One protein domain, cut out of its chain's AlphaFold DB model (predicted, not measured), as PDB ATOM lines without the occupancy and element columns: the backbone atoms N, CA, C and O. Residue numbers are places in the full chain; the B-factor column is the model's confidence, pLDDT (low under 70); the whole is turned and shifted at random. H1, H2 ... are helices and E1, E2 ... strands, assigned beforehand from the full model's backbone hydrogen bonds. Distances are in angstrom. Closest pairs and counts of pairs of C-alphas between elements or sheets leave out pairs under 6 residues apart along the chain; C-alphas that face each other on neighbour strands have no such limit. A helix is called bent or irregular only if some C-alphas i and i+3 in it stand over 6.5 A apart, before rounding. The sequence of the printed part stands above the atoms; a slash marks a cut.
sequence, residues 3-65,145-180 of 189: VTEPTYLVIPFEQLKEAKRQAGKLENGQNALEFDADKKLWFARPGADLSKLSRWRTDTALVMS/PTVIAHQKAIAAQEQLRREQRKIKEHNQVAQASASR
ATOM      1  N   VAL A   3      44.891 -43.035 -41.522       88.00
ATOM      2  CA  VAL A   3      44.170 -43.549 -40.344       88.00
ATOM      3  C   VAL A   3      42.752 -42.999 -40.292       88.00
ATOM      4  O   VAL A   3      42.512 -41.855 -40.663       88.00
ATOM      5  N   THR A   4      41.805 -43.803 -39.821       91.19
ATOM      6  CA  THR A   4      40.395 -43.407 -39.653       91.19
ATOM      7  C   THR A   4      40.040 -43.092 -38.200       91.19
ATOM      8  O   THR A   4      39.011 -42.478 -37.939       91.19
ATOM      9  N   GLU A   5      40.906 -43.464 -37.258       92.00
ATOM     10  CA  GLU A   5      40.782 -43.185 -35.829       92.00
ATOM     11  C   GLU A   5      42.060 -42.513 -35.297       92.00
ATOM     12  O   GLU A   5      43.135 -42.685 -35.890       92.00
ATOM     13  N   PRO A   6      41.981 -41.762 -34.181       94.56
ATOM     14  CA  PRO A   6      43.176 -41.300 -33.490       94.56
ATOM     15  C   PRO A   6      44.079 -42.491 -33.156       94.56
ATOM     16  O   PRO A   6      43.618 -43.483 -32.591       94.56
ATOM     17  N   THR A   7      45.349 -42.408 -33.543       95.50
ATOM     18  CA  THR A   7      46.320 -43.498 -33.373       95.50
ATOM     19  C   THR A   7      47.486 -43.019 -32.521       95.50
ATOM     20  O   THR A   7      48.245 -42.159 -32.968       95.50
ATOM     21  N   TYR A   8      47.639 -43.547 -31.306       95.56
ATOM     22  CA  TYR A   8      48.744 -43.168 -30.418       95.56
ATOM     23  C   TYR A   8      50.095 -43.673 -30.929       95.56
ATOM     24  O   TYR A   8      50.209 -44.760 -31.498       95.56
ATOM     25  N   LEU A   9      51.126 -42.861 -30.707       95.69
ATOM     26  CA  LEU A   9      52.491 -43.082 -31.168       95.69
ATOM     27  C   LEU A   9      53.477 -42.938 -30.009       95.69
ATOM     28  O   LEU A   9      53.248 -42.194 -29.051       95.69
ATOM     29  N   VAL A  10      54.618 -43.604 -30.143       93.81
ATOM     30  CA  VAL A  10      55.760 -43.462 -29.239       93.81
ATOM     31  C   VAL A  10      56.795 -42.587 -29.920       93.81
ATOM     32  O   VAL A  10      57.580 -43.053 -30.741       93.81
ATOM     33  N   ILE A  11      56.770 -41.292 -29.602       92.50
ATOM     34  CA  ILE A  11      57.684 -40.300 -30.172       92.50
ATOM     35  C   ILE A  11      58.647 -39.835 -29.075       92.50
ATOM     36  O   ILE A  11      58.231 -39.065 -28.202       92.50
ATOM     37  N   PRO A  12      59.923 -40.265 -29.097       88.19
ATOM     38  CA  PRO A  12      60.942 -39.718 -28.210       88.19
ATOM     39  C   PRO A  12      61.055 -38.203 -28.383       88.19
ATOM     40  O   PRO A  12      60.933 -37.697 -29.501       88.19
ATOM     41  N   PHE A  13      61.332 -37.479 -27.296       82.38
ATOM     42  CA  PHE A  13      61.410 -36.014 -27.312       82.38
ATOM     43  C   PHE A  13      62.362 -35.487 -28.402       82.38
ATOM     44  O   PHE A  13      61.981 -34.613 -29.182       82.38
ATOM     45  N   GLU A  14      63.532 -36.112 -28.545       86.81
ATOM     46  CA  GLU A  14      64.542 -35.773 -29.561       86.81
ATOM     47  C   GLU A  14      64.039 -35.916 -31.005       86.81
ATOM     48  O   GLU A  14      64.484 -35.216 -31.914       86.81
ATOM     49  N   GLN A  15      63.072 -36.806 -31.234       90.69
ATOM     50  CA  GLN A  15      62.531 -37.100 -32.560       90.69
ATOM     51  C   GLN A  15      61.235 -36.335 -32.851       90.69
ATOM     52  O   GLN A  15      60.696 -36.433 -33.953       90.69
ATOM     53  N   LEU A  16      60.734 -35.530 -31.908       90.69
ATOM     54  CA  LEU A  16      59.445 -34.858 -32.044       90.69
ATOM     55  C   LEU A  16      59.392 -33.880 -33.224       90.69
ATOM     56  O   LEU A  16      58.389 -33.816 -33.937       90.69
ATOM     57  N   LYS A  17      60.465 -33.111 -33.445       92.25
ATOM     58  CA  LYS A  17      60.538 -32.166 -34.575       92.25
ATOM     59  C   LYS A  17      60.478 -32.905 -35.913       92.25
ATOM     60  O   LYS A  17      59.758 -32.478 -36.813       92.25
ATOM     61  N   GLU A  18      61.186 -34.029 -36.005       93.12
ATOM     62  CA  GLU A  18      61.187 -34.895 -37.183       93.12
ATOM     63  C   GLU A  18      59.799 -35.485 -37.432       93.12
ATOM     64  O   GLU A  18      59.264 -35.360 -38.532       93.12
ATOM     65  N   ALA A  19      59.179 -36.050 -36.395       92.75
ATOM     66  CA  ALA A  19      57.859 -36.654 -36.500       92.75
ATOM     67  C   ALA A  19      56.801 -35.642 -36.961       92.75
ATOM     68  O   ALA A  19      56.011 -35.940 -37.855       92.75
ATOM     69  N   LYS A  20      56.822 -34.411 -36.428       93.31
ATOM     70  CA  LYS A  20      55.937 -33.323 -36.884       93.31
ATOM     71  C   LYS A  20      56.158 -32.971 -38.351       93.31
ATOM     72  O   LYS A  20      55.183 -32.791 -39.080       93.31
ATOM     73  N   ARG A  21      57.415 -32.897 -38.796       93.94
ATOM     74  CA  ARG A  21      57.750 -32.613 -40.197       93.94
ATOM     75  C   ARG A  21      57.266 -33.724 -41.130       93.94
ATOM     76  O   ARG A  21      56.690 -33.418 -42.168       93.94
ATOM     77  N   GLN A  22      57.468 -34.988 -40.756       93.50
ATOM     78  CA  GLN A  22      57.044 -36.141 -41.559       93.50
ATOM     79  C   GLN A  22      55.523 -36.300 -41.603       93.50
ATOM     80  O   GLN A  22      54.969 -36.609 -42.658       93.50
ATOM     81  N   ALA A  23      54.844 -36.055 -40.479       92.00
ATOM     82  CA  ALA A  23      53.387 -36.082 -40.416       92.00
ATOM     83  C   ALA A  23      52.760 -34.982 -41.280       92.00
ATOM     84  O   ALA A  23      51.770 -35.220 -41.971       92.00
ATOM     85  N   GLY A  24      53.340 -33.778 -41.240       92.88
ATOM     86  CA  GLY A  24      52.833 -32.617 -41.954       92.88
ATOM     87  C   GLY A  24      51.435 -32.200 -41.485       92.88
ATOM     88  O   GLY A  24      51.104 -32.242 -40.295       92.88
ATOM     89  N   LYS A  25      50.617 -31.764 -42.445       93.38
ATOM     90  CA  LYS A  25      49.244 -31.306 -42.226       93.38
ATOM     91  C   LYS A  25      48.239 -32.235 -42.897       93.38
ATOM     92  O   LYS A  25      48.544 -32.889 -43.891       93.38
ATOM     93  N   LEU A  26      47.039 -32.264 -42.337       92.25
ATOM     94  CA  LEU A  26      45.856 -32.865 -42.934       92.25
ATOM     95  C   LEU A  26      45.333 -31.987 -44.081       92.25
ATOM     96  O   LEU A  26      45.695 -30.817 -44.205       92.25
ATOM     97  N   GLU A  27      44.418 -32.538 -44.877       89.62
ATOM     98  CA  GLU A  27      43.768 -31.833 -45.996       89.62
ATOM     99  C   GLU A  27      43.003 -30.582 -45.547       89.62
ATOM    100  O   GLU A  27      42.943 -29.594 -46.269       89.62
ATOM    101  N   ASN A  28      42.485 -30.587 -44.318       89.75
ATOM    102  CA  ASN A  28      41.795 -29.447 -43.715       89.75
ATOM    103  C   ASN A  28      42.748 -28.396 -43.099       89.75
ATOM    104  O   ASN A  28      42.305 -27.516 -42.365       89.75
ATOM    105  N   GLY A  29      44.061 -28.508 -43.335       90.62
ATOM    106  CA  GLY A  29      45.078 -27.566 -42.861       90.62
ATOM    107  C   GLY A  29      45.509 -27.736 -41.398       90.62
ATOM    108  O   GLY A  29      46.449 -27.059 -40.966       90.62
ATOM    109  N   GLN A  30      44.880 -28.641 -40.638       92.94
ATOM    110  CA  GLN A  30      45.265 -28.949 -39.255       92.94
ATOM    111  C   GLN A  30      46.532 -29.813 -39.209       92.94
ATOM    112  O   GLN A  30      46.856 -30.520 -40.160       92.94
ATOM    113  N   ASN A  31      47.258 -29.785 -38.090       94.56
ATOM    114  CA  ASN A  31      48.422 -30.655 -37.911       94.56
ATOM    115  C   ASN A  31      47.990 -32.126 -37.878       94.56
ATOM    116  O   ASN A  31      46.998 -32.473 -37.238       94.56
ATOM    117  N   ALA A  32      48.751 -32.998 -38.540       95.00
ATOM    118  CA  ALA A  32      48.478 -34.434 -38.541       95.00
ATOM    119  C   ALA A  32      48.815 -35.110 -37.198       95.00
ATOM    120  O   ALA A  32      48.272 -36.173 -36.903       95.00
ATOM    121  N   LEU A  33      49.671 -34.485 -36.378       96.12
ATOM    122  CA  LEU A  33      49.980 -34.903 -35.009       96.12
ATOM    123  C   LEU A  33      49.409 -33.924 -33.989       96.12
ATOM    124  O   LEU A  33      49.540 -32.707 -34.138       96.12
ATOM    125  N   GLU A  34      48.871 -34.475 -32.913       95.94
ATOM    126  CA  GLU A  34      48.361 -33.734 -31.765       95.94
ATOM    127  C   GLU A  34      48.839 -34.389 -30.464       95.94
ATOM    128  O   GLU A  34      49.160 -35.581 -30.430       95.94
ATOM    129  N   PHE A  35      48.974 -33.582 -29.412       95.00
ATOM    130  CA  PHE A  35      49.406 -34.042 -28.098       95.00
ATOM    131  C   PHE A  35      48.190 -34.212 -27.194       95.00
ATOM    132  O   PHE A  35      47.439 -33.265 -26.980       95.00
ATOM    133  N   ASP A  36      48.025 -35.409 -26.646       93.94
ATOM    134  CA  ASP A  36      47.080 -35.696 -25.575       93.94
ATOM    135  C   ASP A  36      47.756 -35.364 -24.237       93.94
ATOM    136  O   ASP A  36      48.707 -36.039 -23.826       93.94
ATOM    137  N   ALA A  37      47.293 -34.299 -23.576       90.56
ATOM    138  CA  ALA A  37      47.862 -33.824 -22.317       90.56
ATOM    139  C   ALA A  37      47.581 -34.770 -21.137       90.56
ATOM    140  O   ALA A  37      48.462 -34.953 -20.292       90.56
ATOM    141  N   ASP A  38      46.414 -35.417 -21.115       87.00
ATOM    142  CA  ASP A  38      46.002 -36.332 -20.046       87.00
ATOM    143  C   ASP A  38      46.860 -37.593 -20.070       87.00
ATOM    144  O   ASP A  38      47.423 -38.032 -19.060       87.00
ATOM    145  N   LYS A  39      47.034 -38.156 -21.266       84.94
ATOM    146  CA  LYS A  39      47.844 -39.357 -21.469       84.94
ATOM    147  C   LYS A  39      49.316 -39.025 -21.653       84.94
ATOM    148  O   LYS A  39      50.135 -39.935 -21.591       84.94
ATOM    149  N   LYS A  40      49.696 -37.756 -21.821       88.19
ATOM    150  CA  LYS A  40      51.063 -37.305 -22.148       88.19
ATOM    151  C   LYS A  40      51.653 -38.098 -23.318       88.19
ATOM    152  O   LYS A  40      52.757 -38.637 -23.215       88.19
ATOM    153  N   LEU A  41      50.879 -38.235 -24.388       92.44
ATOM    154  CA  LEU A  41      51.231 -39.006 -25.577       92.44
ATOM    155  C   LEU A  41      50.928 -38.201 -26.833       92.44
ATOM    156  O   LEU A  41      50.014 -37.385 -26.861       92.44
ATOM    157  N   TRP A  42      51.677 -38.470 -27.895       95.75
ATOM    158  CA  TRP A  42      51.343 -37.964 -29.220       95.75
ATOM    159  C   TRP A  42      50.439 -38.958 -29.937       95.75
ATOM    160  O   TRP A  42      50.627 -40.171 -29.825       95.75
ATOM    161  N   PHE A  43      49.485 -38.448 -30.705       96.12
ATOM    162  CA  PHE A  43      48.654 -39.264 -31.575       96.12
ATOM    163  C   PHE A  43      48.558 -38.660 -32.972       96.12
ATOM    164  O   PHE A  43      48.586 -37.441 -33.164       96.12
ATOM    165  N   ALA A  44      48.446 -39.539 -33.960       96.56
ATOM    166  CA  ALA A  44      48.080 -39.182 -35.316       96.56
ATOM    167  C   ALA A  44      46.566 -38.982 -35.389       96.56
ATOM    168  O   ALA A  44      45.796 -39.863 -34.995       96.56
ATOM    169  N   ARG A  45      46.140 -37.820 -35.882       96.12
ATOM    170  CA  ARG A  45      44.724 -37.492 -36.075       96.12
ATOM    171  C   ARG A  45      44.143 -38.307 -37.238       96.12
ATOM    172  O   ARG A  45      44.884 -38.644 -38.166       96.12
ATOM    173  N   PRO A  46      42.825 -38.575 -37.250       94.44
ATOM    174  CA  PRO A  46      42.159 -39.150 -38.415       94.44
ATOM    175  C   PRO A  46      42.511 -38.384 -39.702       94.44
ATOM    176  O   PRO A  46      42.521 -37.155 -39.724       94.44
ATOM    177  N   GLY A  47      42.839 -39.116 -40.764       92.12
ATOM    178  CA  GLY A  47      43.318 -38.591 -42.043       92.12
ATOM    179  C   GLY A  47      44.844 -38.512 -42.177       92.12
ATOM    180  O   GLY A  47      45.332 -38.364 -43.297       92.12
ATOM    181  N   ALA A  48      45.605 -38.652 -41.085       93.62
ATOM    182  CA  ALA A  48      47.067 -38.654 -41.133       93.62
ATOM    183  C   ALA A  48      47.611 -39.892 -41.863       93.62
ATOM    184  O   ALA A  48      47.076 -40.996 -41.729       93.62
ATOM    185  N   ASP A  49      48.699 -39.727 -42.617       92.81
ATOM    186  CA  ASP A  49      49.347 -40.837 -43.318       92.81
ATOM    187  C   ASP A  49      50.317 -41.587 -42.397       92.81
ATOM    188  O   ASP A  49      51.467 -41.191 -42.199       92.81
ATOM    189  N   LEU A  50      49.855 -42.712 -41.853       90.56
ATOM    190  CA  LEU A  50      50.614 -43.515 -40.897       90.56
ATOM    191  C   LEU A  50      51.831 -44.201 -41.526       90.56
ATOM    192  O   LEU A  50      52.755 -44.579 -40.810       90.56
ATOM    193  N   SER A  51      51.879 -44.333 -42.856       90.25
ATOM    194  CA  SER A  51      53.053 -44.892 -43.540       90.25
ATOM    195  C   SER A  51      54.296 -44.026 -43.314       90.25
ATOM    196  O   SER A  51      55.388 -44.564 -43.129       90.25
ATOM    197  N   LYS A  52      54.113 -42.701 -43.219       91.06
ATOM    198  CA  LYS A  52      55.173 -41.730 -42.901       91.06
ATOM    199  C   LYS A  52      55.587 -41.749 -41.430       91.06
ATOM    200  O   LYS A  52      56.605 -41.180 -41.079       91.06
ATOM    201  N   LEU A  53      54.795 -42.387 -40.569       92.12
ATOM    202  CA  LEU A  53      54.992 -42.418 -39.117       92.12
ATOM    203  C   LEU A  53      55.302 -43.826 -38.600       92.12
ATOM    204  O   LEU A  53      55.271 -44.064 -37.395       92.12
ATOM    205  N   SER A  54      55.617 -44.754 -39.508       89.44
ATOM    206  CA  SER A  54      55.884 -46.166 -39.217       89.44
ATOM    207  C   SER A  54      56.924 -46.365 -38.113       89.44
ATOM    208  O   SER A  54      56.724 -47.215 -37.250       89.44
ATOM    209  N   ARG A  55      57.963 -45.521 -38.080       91.75
ATOM    210  CA  ARG A  55      59.021 -45.519 -37.055       91.75
ATOM    211  C   ARG A  55      58.514 -45.328 -35.622       91.75
ATOM    212  O   ARG A  55      59.134 -45.844 -34.703       91.75
ATOM    213  N   TRP A  56      57.435 -44.575 -35.424       94.31
ATOM    214  CA  TRP A  56      56.914 -44.229 -34.092       94.31
ATOM    215  C   TRP A  56      55.658 -45.016 -33.724       94.31
ATOM    216  O   TRP A  56      54.966 -44.675 -32.760       94.31
ATOM    217  N   ARG A  57      55.317 -46.048 -34.501       93.69
ATOM    218  CA  ARG A  57      54.187 -46.919 -34.177       93.69
ATOM    219  C   ARG A  57      54.462 -47.688 -32.890       93.69
ATOM    220  O   ARG A  57      55.603 -47.933 -32.511       93.69
ATOM    221  N   THR A  58      53.385 -48.067 -32.214       89.00
ATOM    222  CA  THR A  58      53.478 -48.953 -31.061       89.00
ATOM    223  C   THR A  58      54.011 -50.319 -31.478       89.00
ATOM    224  O   THR A  58      53.545 -50.894 -32.462       89.00
ATOM    225  N   ASP A  59      54.968 -50.837 -30.713       87.94
ATOM    226  CA  ASP A  59      55.514 -52.172 -30.893       87.94
ATOM    227  C   ASP A  59      54.956 -53.086 -29.800       87.94
ATOM    228  O   ASP A  59      55.422 -53.107 -28.660       87.94
ATOM    229  N   THR A  60      53.892 -53.809 -30.143       81.25
ATOM    230  CA  THR A  60      53.267 -54.769 -29.232       81.25
ATOM    231  C   THR A  60      54.179 -55.968 -28.972       81.25
ATOM    232  O   THR A  60      54.165 -56.498 -27.866       81.25
ATOM    233  N   ALA A  61      54.990 -56.383 -29.950       77.19
ATOM    234  CA  ALA A  61      55.883 -57.529 -29.800       77.19
ATOM    235  C   ALA A  61      57.010 -57.219 -28.806       77.19
ATOM    236  O   ALA A  61      57.298 -58.043 -27.940       77.19
ATOM    237  N   LEU A  62      57.568 -56.004 -28.863       78.81
ATOM    238  CA  LEU A  62      58.523 -55.508 -27.872       78.81
ATOM    239  C   LEU A  62      57.933 -55.566 -26.459       78.81
ATOM    240  O   LEU A  62      58.554 -56.141 -25.567       78.81
ATOM    241  N   VAL A  63      56.724 -55.029 -26.264       74.94
ATOM    242  CA  VAL A  63      56.051 -55.052 -24.952       74.94
ATOM    243  C   VAL A  63      55.836 -56.485 -24.467       74.94
ATOM    244  O   VAL A  63      56.169 -56.783 -23.324       74.94
ATOM    245  N   MET A  64      55.369 -57.381 -25.338       68.38
ATOM    246  CA  MET A  64      55.150 -58.790 -24.995       68.38
ATOM    247  C   MET A  64      56.446 -59.530 -24.643       68.38
ATOM    248  O   MET A  64      56.434 -60.367 -23.751       68.38
ATOM    249  N   SER A  65      57.555 -59.228 -25.321       65.44
ATOM    250  CA  SER A  65      58.860 -59.857 -25.065       65.44
ATOM    251  C   SER A  65      59.551 -59.357 -23.793       65.44
ATOM    252  O   SER A  65      60.333 -60.085 -23.191       65.44
ATOM    253  N   PRO A 145      62.490 -47.757 -20.258       74.50
ATOM    254  CA  PRO A 145      61.635 -46.600 -20.534       74.50
ATOM    255  C   PRO A 145      60.923 -46.655 -21.893       74.50
ATOM    256  O   PRO A 145      59.812 -46.138 -22.035       74.50
ATOM    257  N   THR A 146      61.535 -47.303 -22.883       80.62
ATOM    258  CA  THR A 146      60.970 -47.546 -24.213       80.62
ATOM    259  C   THR A 146      59.778 -48.489 -24.123       80.62
ATOM    260  O   THR A 146      58.701 -48.168 -24.629       80.62
ATOM    261  N   VAL A 147      59.925 -49.609 -23.412       80.50
ATOM    262  CA  VAL A 147      58.844 -50.583 -23.184       80.50
ATOM    263  C   VAL A 147      57.663 -49.915 -22.479       80.50
ATOM    264  O   VAL A 147      56.522 -50.060 -22.922       80.50
ATOM    265  N   ILE A 148      57.930 -49.102 -21.451       80.94
ATOM    266  CA  ILE A 148      56.893 -48.346 -20.731       80.94
ATOM    267  C   ILE A 148      56.145 -47.406 -21.687       80.94
ATOM    268  O   ILE A 148      54.914 -47.330 -21.653       80.94
ATOM    269  N   ALA A 149      56.865 -46.690 -22.554       85.44
ATOM    270  CA  ALA A 149      56.257 -45.769 -23.507       85.44
ATOM    271  C   ALA A 149      55.346 -46.497 -24.513       85.44
ATOM    272  O   ALA A 149      54.223 -46.045 -24.760       85.44
ATOM    273  N   HIS A 150      55.781 -47.650 -25.033       87.50
ATOM    274  CA  HIS A 150      54.963 -48.495 -25.908       87.50
ATOM    275  C   HIS A 150      53.731 -49.047 -25.199       87.50
ATOM    276  O   HIS A 150      52.624 -48.921 -25.725       87.50
ATOM    277  N   GLN A 151      53.880 -49.571 -23.985       83.44
ATOM    278  CA  GLN A 151      52.763 -50.091 -23.202       83.44
ATOM    279  C   GLN A 151      51.719 -49.005 -22.914       83.44
ATOM    280  O   GLN A 151      50.518 -49.227 -23.083       83.44
ATOM    281  N   LYS A 152      52.167 -47.800 -22.549       85.56
ATOM    282  CA  LYS A 152      51.291 -46.653 -22.297       85.56
ATOM    283  C   LYS A 152      50.501 -46.250 -23.543       85.56
ATOM    284  O   LYS A 152      49.299 -46.013 -23.452       85.56
ATOM    285  N   ALA A 153      51.157 -46.198 -24.702       88.94
ATOM    286  CA  ALA A 153      50.506 -45.880 -25.971       88.94
ATOM    287  C   ALA A 153      49.491 -46.953 -26.401       88.94
ATOM    288  O   ALA A 153      48.402 -46.613 -26.865       88.94
ATOM    289  N   ILE A 154      49.787 -48.236 -26.171       90.12
ATOM    290  CA  ILE A 154      48.845 -49.341 -26.418       90.12
ATOM    291  C   ILE A 154      47.622 -49.229 -25.495       90.12
ATOM    292  O   ILE A 154      46.484 -49.276 -25.965       90.12
ATOM    293  N   ALA A 155      47.834 -49.021 -24.194       83.69
ATOM    294  CA  ALA A 155      46.748 -48.876 -23.225       83.69
ATOM    295  C   ALA A 155      45.840 -47.677 -23.552       83.69
ATOM    296  O   ALA A 155      44.613 -47.795 -23.487       83.69
ATOM    297  N   ALA A 156      46.434 -46.551 -23.960       88.94
ATOM    298  CA  ALA A 156      45.723 -45.361 -24.415       88.94
ATOM    299  C   ALA A 156      44.837 -45.640 -25.639       88.94
ATOM    300  O   ALA A 156      43.679 -45.211 -25.676       88.94
ATOM    301  N   GLN A 157      45.350 -46.397 -26.617       92.56
ATOM    302  CA  GLN A 157      44.588 -46.790 -27.803       92.56
ATOM    303  C   GLN A 157      43.375 -47.655 -27.436       92.56
ATOM    304  O   GLN A 157      42.268 -47.425 -27.924       92.56
ATOM    305  N   GLU A 158      43.554 -48.624 -26.541       87.94
ATOM    306  CA  GLU A 158      42.470 -49.515 -26.118       87.94
ATOM    307  C   GLU A 158      41.420 -48.812 -25.249       87.94
ATOM    308  O   GLU A 158      40.230 -49.123 -25.332       87.94
ATOM    309  N   GLN A 159      41.820 -47.842 -24.422       87.19
ATOM    310  CA  GLN A 159      40.877 -46.975 -23.703       87.19
ATOM    311  C   GLN A 159      40.007 -46.175 -24.680       87.19
ATOM    312  O   GLN A 159      38.782 -46.269 -24.599       87.19
ATOM    313  N   LEU A 160      40.622 -45.512 -25.665       89.69
ATOM    314  CA  LEU A 160      39.905 -44.761 -26.700       89.69
ATOM    315  C   LEU A 160      38.881 -45.640 -27.435       89.69
ATOM    316  O   LEU A 160      37.713 -45.273 -27.577       89.69
ATOM    317  N   ARG A 161      39.283 -46.840 -27.866       89.38
ATOM    318  CA  ARG A 161      38.383 -47.782 -28.555       89.38
ATOM    319  C   ARG A 161      37.258 -48.291 -27.659       89.38
ATOM    320  O   ARG A 161      36.154 -48.550 -28.142       89.38
ATOM    321  N   ARG A 162      37.505 -48.479 -26.359       84.69
ATOM    322  CA  ARG A 162      36.460 -48.852 -25.387       84.69
ATOM    323  C   ARG A 162      35.429 -47.740 -25.221       84.69
ATOM    324  O   ARG A 162      34.237 -48.028 -25.248       84.69
ATOM    325  N   GLU A 163      35.863 -46.493 -25.101       85.94
ATOM    326  CA  GLU A 163      34.969 -45.334 -24.989       85.94
ATOM    327  C   GLU A 163      34.118 -45.152 -26.249       85.94
ATOM    328  O   GLU A 163      32.897 -45.024 -26.159       85.94
ATOM    329  N   GLN A 164      34.728 -45.255 -27.433       86.50
ATOM    330  CA  GLN A 164      33.994 -45.184 -28.699       86.50
ATOM    331  C   GLN A 164      32.949 -46.297 -28.843       86.50
ATOM    332  O   GLN A 164      31.860 -46.045 -29.361       86.50
ATOM    333  N   ARG A 165      33.251 -47.522 -28.384       85.81
ATOM    334  CA  ARG A 165      32.275 -48.625 -28.353       85.81
ATOM    335  C   ARG A 165      31.087 -48.299 -27.452       85.81
ATOM    336  O   ARG A 165      29.957 -48.370 -27.922       85.81
ATOM    337  N   LYS A 166      31.341 -47.832 -26.225       81.44
ATOM    338  CA  LYS A 166      30.282 -47.434 -25.282       81.44
ATOM    339  C   LYS A 166      29.369 -46.343 -25.848       81.44
ATOM    340  O   LYS A 166      28.154 -46.431 -25.709       81.44
ATOM    341  N   ILE A 167      29.934 -45.331 -26.510       84.44
ATOM    342  CA  ILE A 167      29.148 -44.251 -27.133       84.44
ATOM    343  C   ILE A 167      28.264 -44.801 -28.260       84.44
ATOM    344  O   ILE A 167      27.082 -44.471 -28.334       84.44
ATOM    345  N   LYS A 168      28.811 -45.664 -29.127       83.12
ATOM    346  CA  LYS A 168      28.039 -46.295 -30.210       83.12
ATOM    347  C   LYS A 168      26.892 -47.147 -29.665       83.12
ATOM    348  O   LYS A 168      25.781 -47.034 -30.171       83.12
ATOM    349  N   GLU A 169      27.145 -47.944 -28.630       78.50
ATOM    350  CA  GLU A 169      26.125 -48.757 -27.954       78.50
ATOM    351  C   GLU A 169      25.018 -47.881 -27.349       78.50
ATOM    352  O   GLU A 169      23.837 -48.129 -27.588       78.50
ATOM    353  N   HIS A 170      25.380 -46.811 -26.634       73.06
ATOM    354  CA  HIS A 170      24.404 -45.886 -26.055       73.06
ATOM    355  C   HIS A 170      23.530 -45.222 -27.131       73.06
ATOM    356  O   HIS A 170      22.307 -45.184 -26.998       73.06
ATOM    357  N   ASN A 171      24.139 -44.769 -28.230       76.88
ATOM    358  CA  ASN A 171      23.415 -44.157 -29.345       76.88
ATOM    359  C   ASN A 171      22.462 -45.147 -30.033       76.88
ATOM    360  O   ASN A 171      21.347 -44.767 -30.391       76.88
ATOM    361  N   GLN A 172      22.863 -46.413 -30.188       74.31
ATOM    362  CA  GLN A 172      21.995 -47.457 -30.745       74.31
ATOM    363  C   GLN A 172      20.789 -47.735 -29.844       74.31
ATOM    364  O   GLN A 172      19.666 -47.820 -30.337       74.31
ATOM    365  N   VAL A 173      20.991 -47.826 -28.526       70.81
ATOM    366  CA  VAL A 173      19.893 -48.016 -27.564       70.81
ATOM    367  C   VAL A 173      18.940 -46.816 -27.573       70.81
ATOM    368  O   VAL A 173      17.726 -47.016 -27.576       70.81
ATOM    369  N   ALA A 174      19.464 -45.588 -27.643       65.69
ATOM    370  CA  ALA A 174      18.662 -44.366 -27.725       65.69
ATOM    371  C   ALA A 174      17.856 -44.260 -29.038       65.69
ATOM    372  O   ALA A 174      16.698 -43.846 -29.026       65.69
ATOM    373  N   GLN A 175      18.423 -44.676 -30.174       68.81
ATOM    374  CA  GLN A 175      17.681 -44.750 -31.442       68.81
ATOM    375  C   GLN A 175      16.609 -45.848 -31.418       68.81
ATOM    376  O   GLN A 175      15.488 -45.630 -31.880       68.81
ATOM    377  N   ALA A 176      16.916 -47.013 -30.841       68.44
ATOM    378  CA  ALA A 176      15.977 -48.126 -30.725       68.44
ATOM    379  C   ALA A 176      14.822 -47.846 -29.746       68.44
ATOM    380  O   ALA A 176      13.739 -48.415 -29.904       68.44
ATOM    381  N   SER A 177      15.030 -46.999 -28.733       59.62
ATOM    382  CA  SER A 177      13.953 -46.504 -27.872       59.62
ATOM    383  C   SER A 177      13.134 -45.422 -28.579       59.62
ATOM    384  O   SER A 177      11.912 -45.531 -28.602       59.62
ATOM    385  N   ALA A 178      13.765 -44.454 -29.252       63.56
ATOM    386  CA  ALA A 178      13.064 -43.414 -30.013       63.56
ATOM    387  C   ALA A 178      12.156 -43.990 -31.116       63.56
ATOM    388  O   ALA A 178      11.005 -43.581 -31.244       63.56
ATOM    389  N   SER A 179      12.620 -45.007 -31.854       61.97
ATOM    390  CA  SER A 179      11.804 -45.696 -32.866       61.97
ATOM    391  C   SER A 179      10.632 -46.488 -32.272       61.97
ATOM    392  O   SER A 179       9.686 -46.793 -32.993       61.97
ATOM    393  N   ARG A 180      10.682 -46.835 -30.978       58.59
ATOM    394  CA  ARG A 180       9.603 -47.536 -30.262       58.59
ATOM    395  C   ARG A 180       8.527 -46.594 -29.714       58.59
ATOM    396  O   ARG A 180       7.428 -47.058 -29.441       58.59
TER     397      ARG A 180
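What this domain is: This is residues 3 to 65 and 145 to 180 of the 189 residues of the protein "DNA primase TraC" of Serratia quinivorans (UniProt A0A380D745). A small, compact head, a three-stranded sheet with two short helices, H1 and H2, over one face, has one long helix, H4, running past its E1 edge; residues 162 to 180, of which 162 to 178 belong to H4, stick out from the head as a free arm. The short helix H3 packs on the beginning of H4. The printed part has 99 residues, with four named helices and three named strands in the order E1, H1, E2, E3, H2, H3, H4; the sheet runs E1, E3, E2, all antiparallel, and the class is mostly helix. The whole is loose, with a radius of gyration of the C-alphas of 16.1 A and spans of 56 by 37 by 23 A, the arm making much of the length.

Where its parts are: E1, residues 7 to 9, begins at C-alpha 7 (46.320, -43.498, -33.373) and is 6.6 A long. H1, residues 13 to 23, measures 15.4 A and is irregular, with C-alphas 14 and 17 7.4 A apart. E2, residues 33 to 36, spans 9.9 A, and E3, residues 41 to 44, spans 10.2 A. H2, residues 50 to 56, measures 9.3 A and is irregular too, with C-alphas 52 and 55 8.0 A apart. H3, residues 60 to 65, measures 8.6 A. H4, residues 145 to 178, runs 49.6 A from C-alpha 145 (61.635, -46.600, -20.534) to C-alpha 178 (13.064, -43.414, -30.013).

How they stand to each other: E1 and E3 are antiparallel at 131 degrees, with N 9 and O 42 2.9 A apart, within hydrogen-bond range. E2 and E3 form a hairpin at 145 degrees, with N 36 and O 41 2.8 A apart, also within range. E1, H1 and E2 make a split strand-helix-strand unit, two strands of one sheet joined through a helix, with E3 between them in the sheet, and its crossover is right-handed. H1 and H2 are on one face of the sheet, an arrangement of two layers, helices on one face of a sheet. They touch, closest at the C-alphas of Gln 22 and Lys 52, 6.0 A, at a shallow tilt of 7 degrees, opposite ways. H2 has a height over the sheet of 9.8 A. H4 only grazes the sheet, with residues 149 to 160; its closest C-alphas to E1 are those of Ala 153 and Tyr 8, 5.5 A. H3 is not on the sheet; it touches residues 147 to 154 of H4, closest at the C-alphas of Val 63 and Val 147, 5.6 A, at a steep tilt of 50 degrees, opposite ways. H1 and H4 are apart. Every O i to N i+4 pair is within hydrogen-bond range in H3 and H4, against 5 of 7 in H1 and 1 of 3 in H2, where 2 of 4 O i to N i+3 pairs are within range.

The domain as a whole: The C-alphas farthest apart are those of Glu 14 and Arg 180, 56.2 A. Without the free stretch, the body has 80 residues and spans 38 by 28 by 23 A. Residues 66 to 144 are not printed, and C-alphas 65 and 145 are 14.3 A apart across the cut. Of the links that are printed whole, none is long. Mean pLDDT of the printed part is 86.5; residues 64 to 65 and 174 to 180 are under 70.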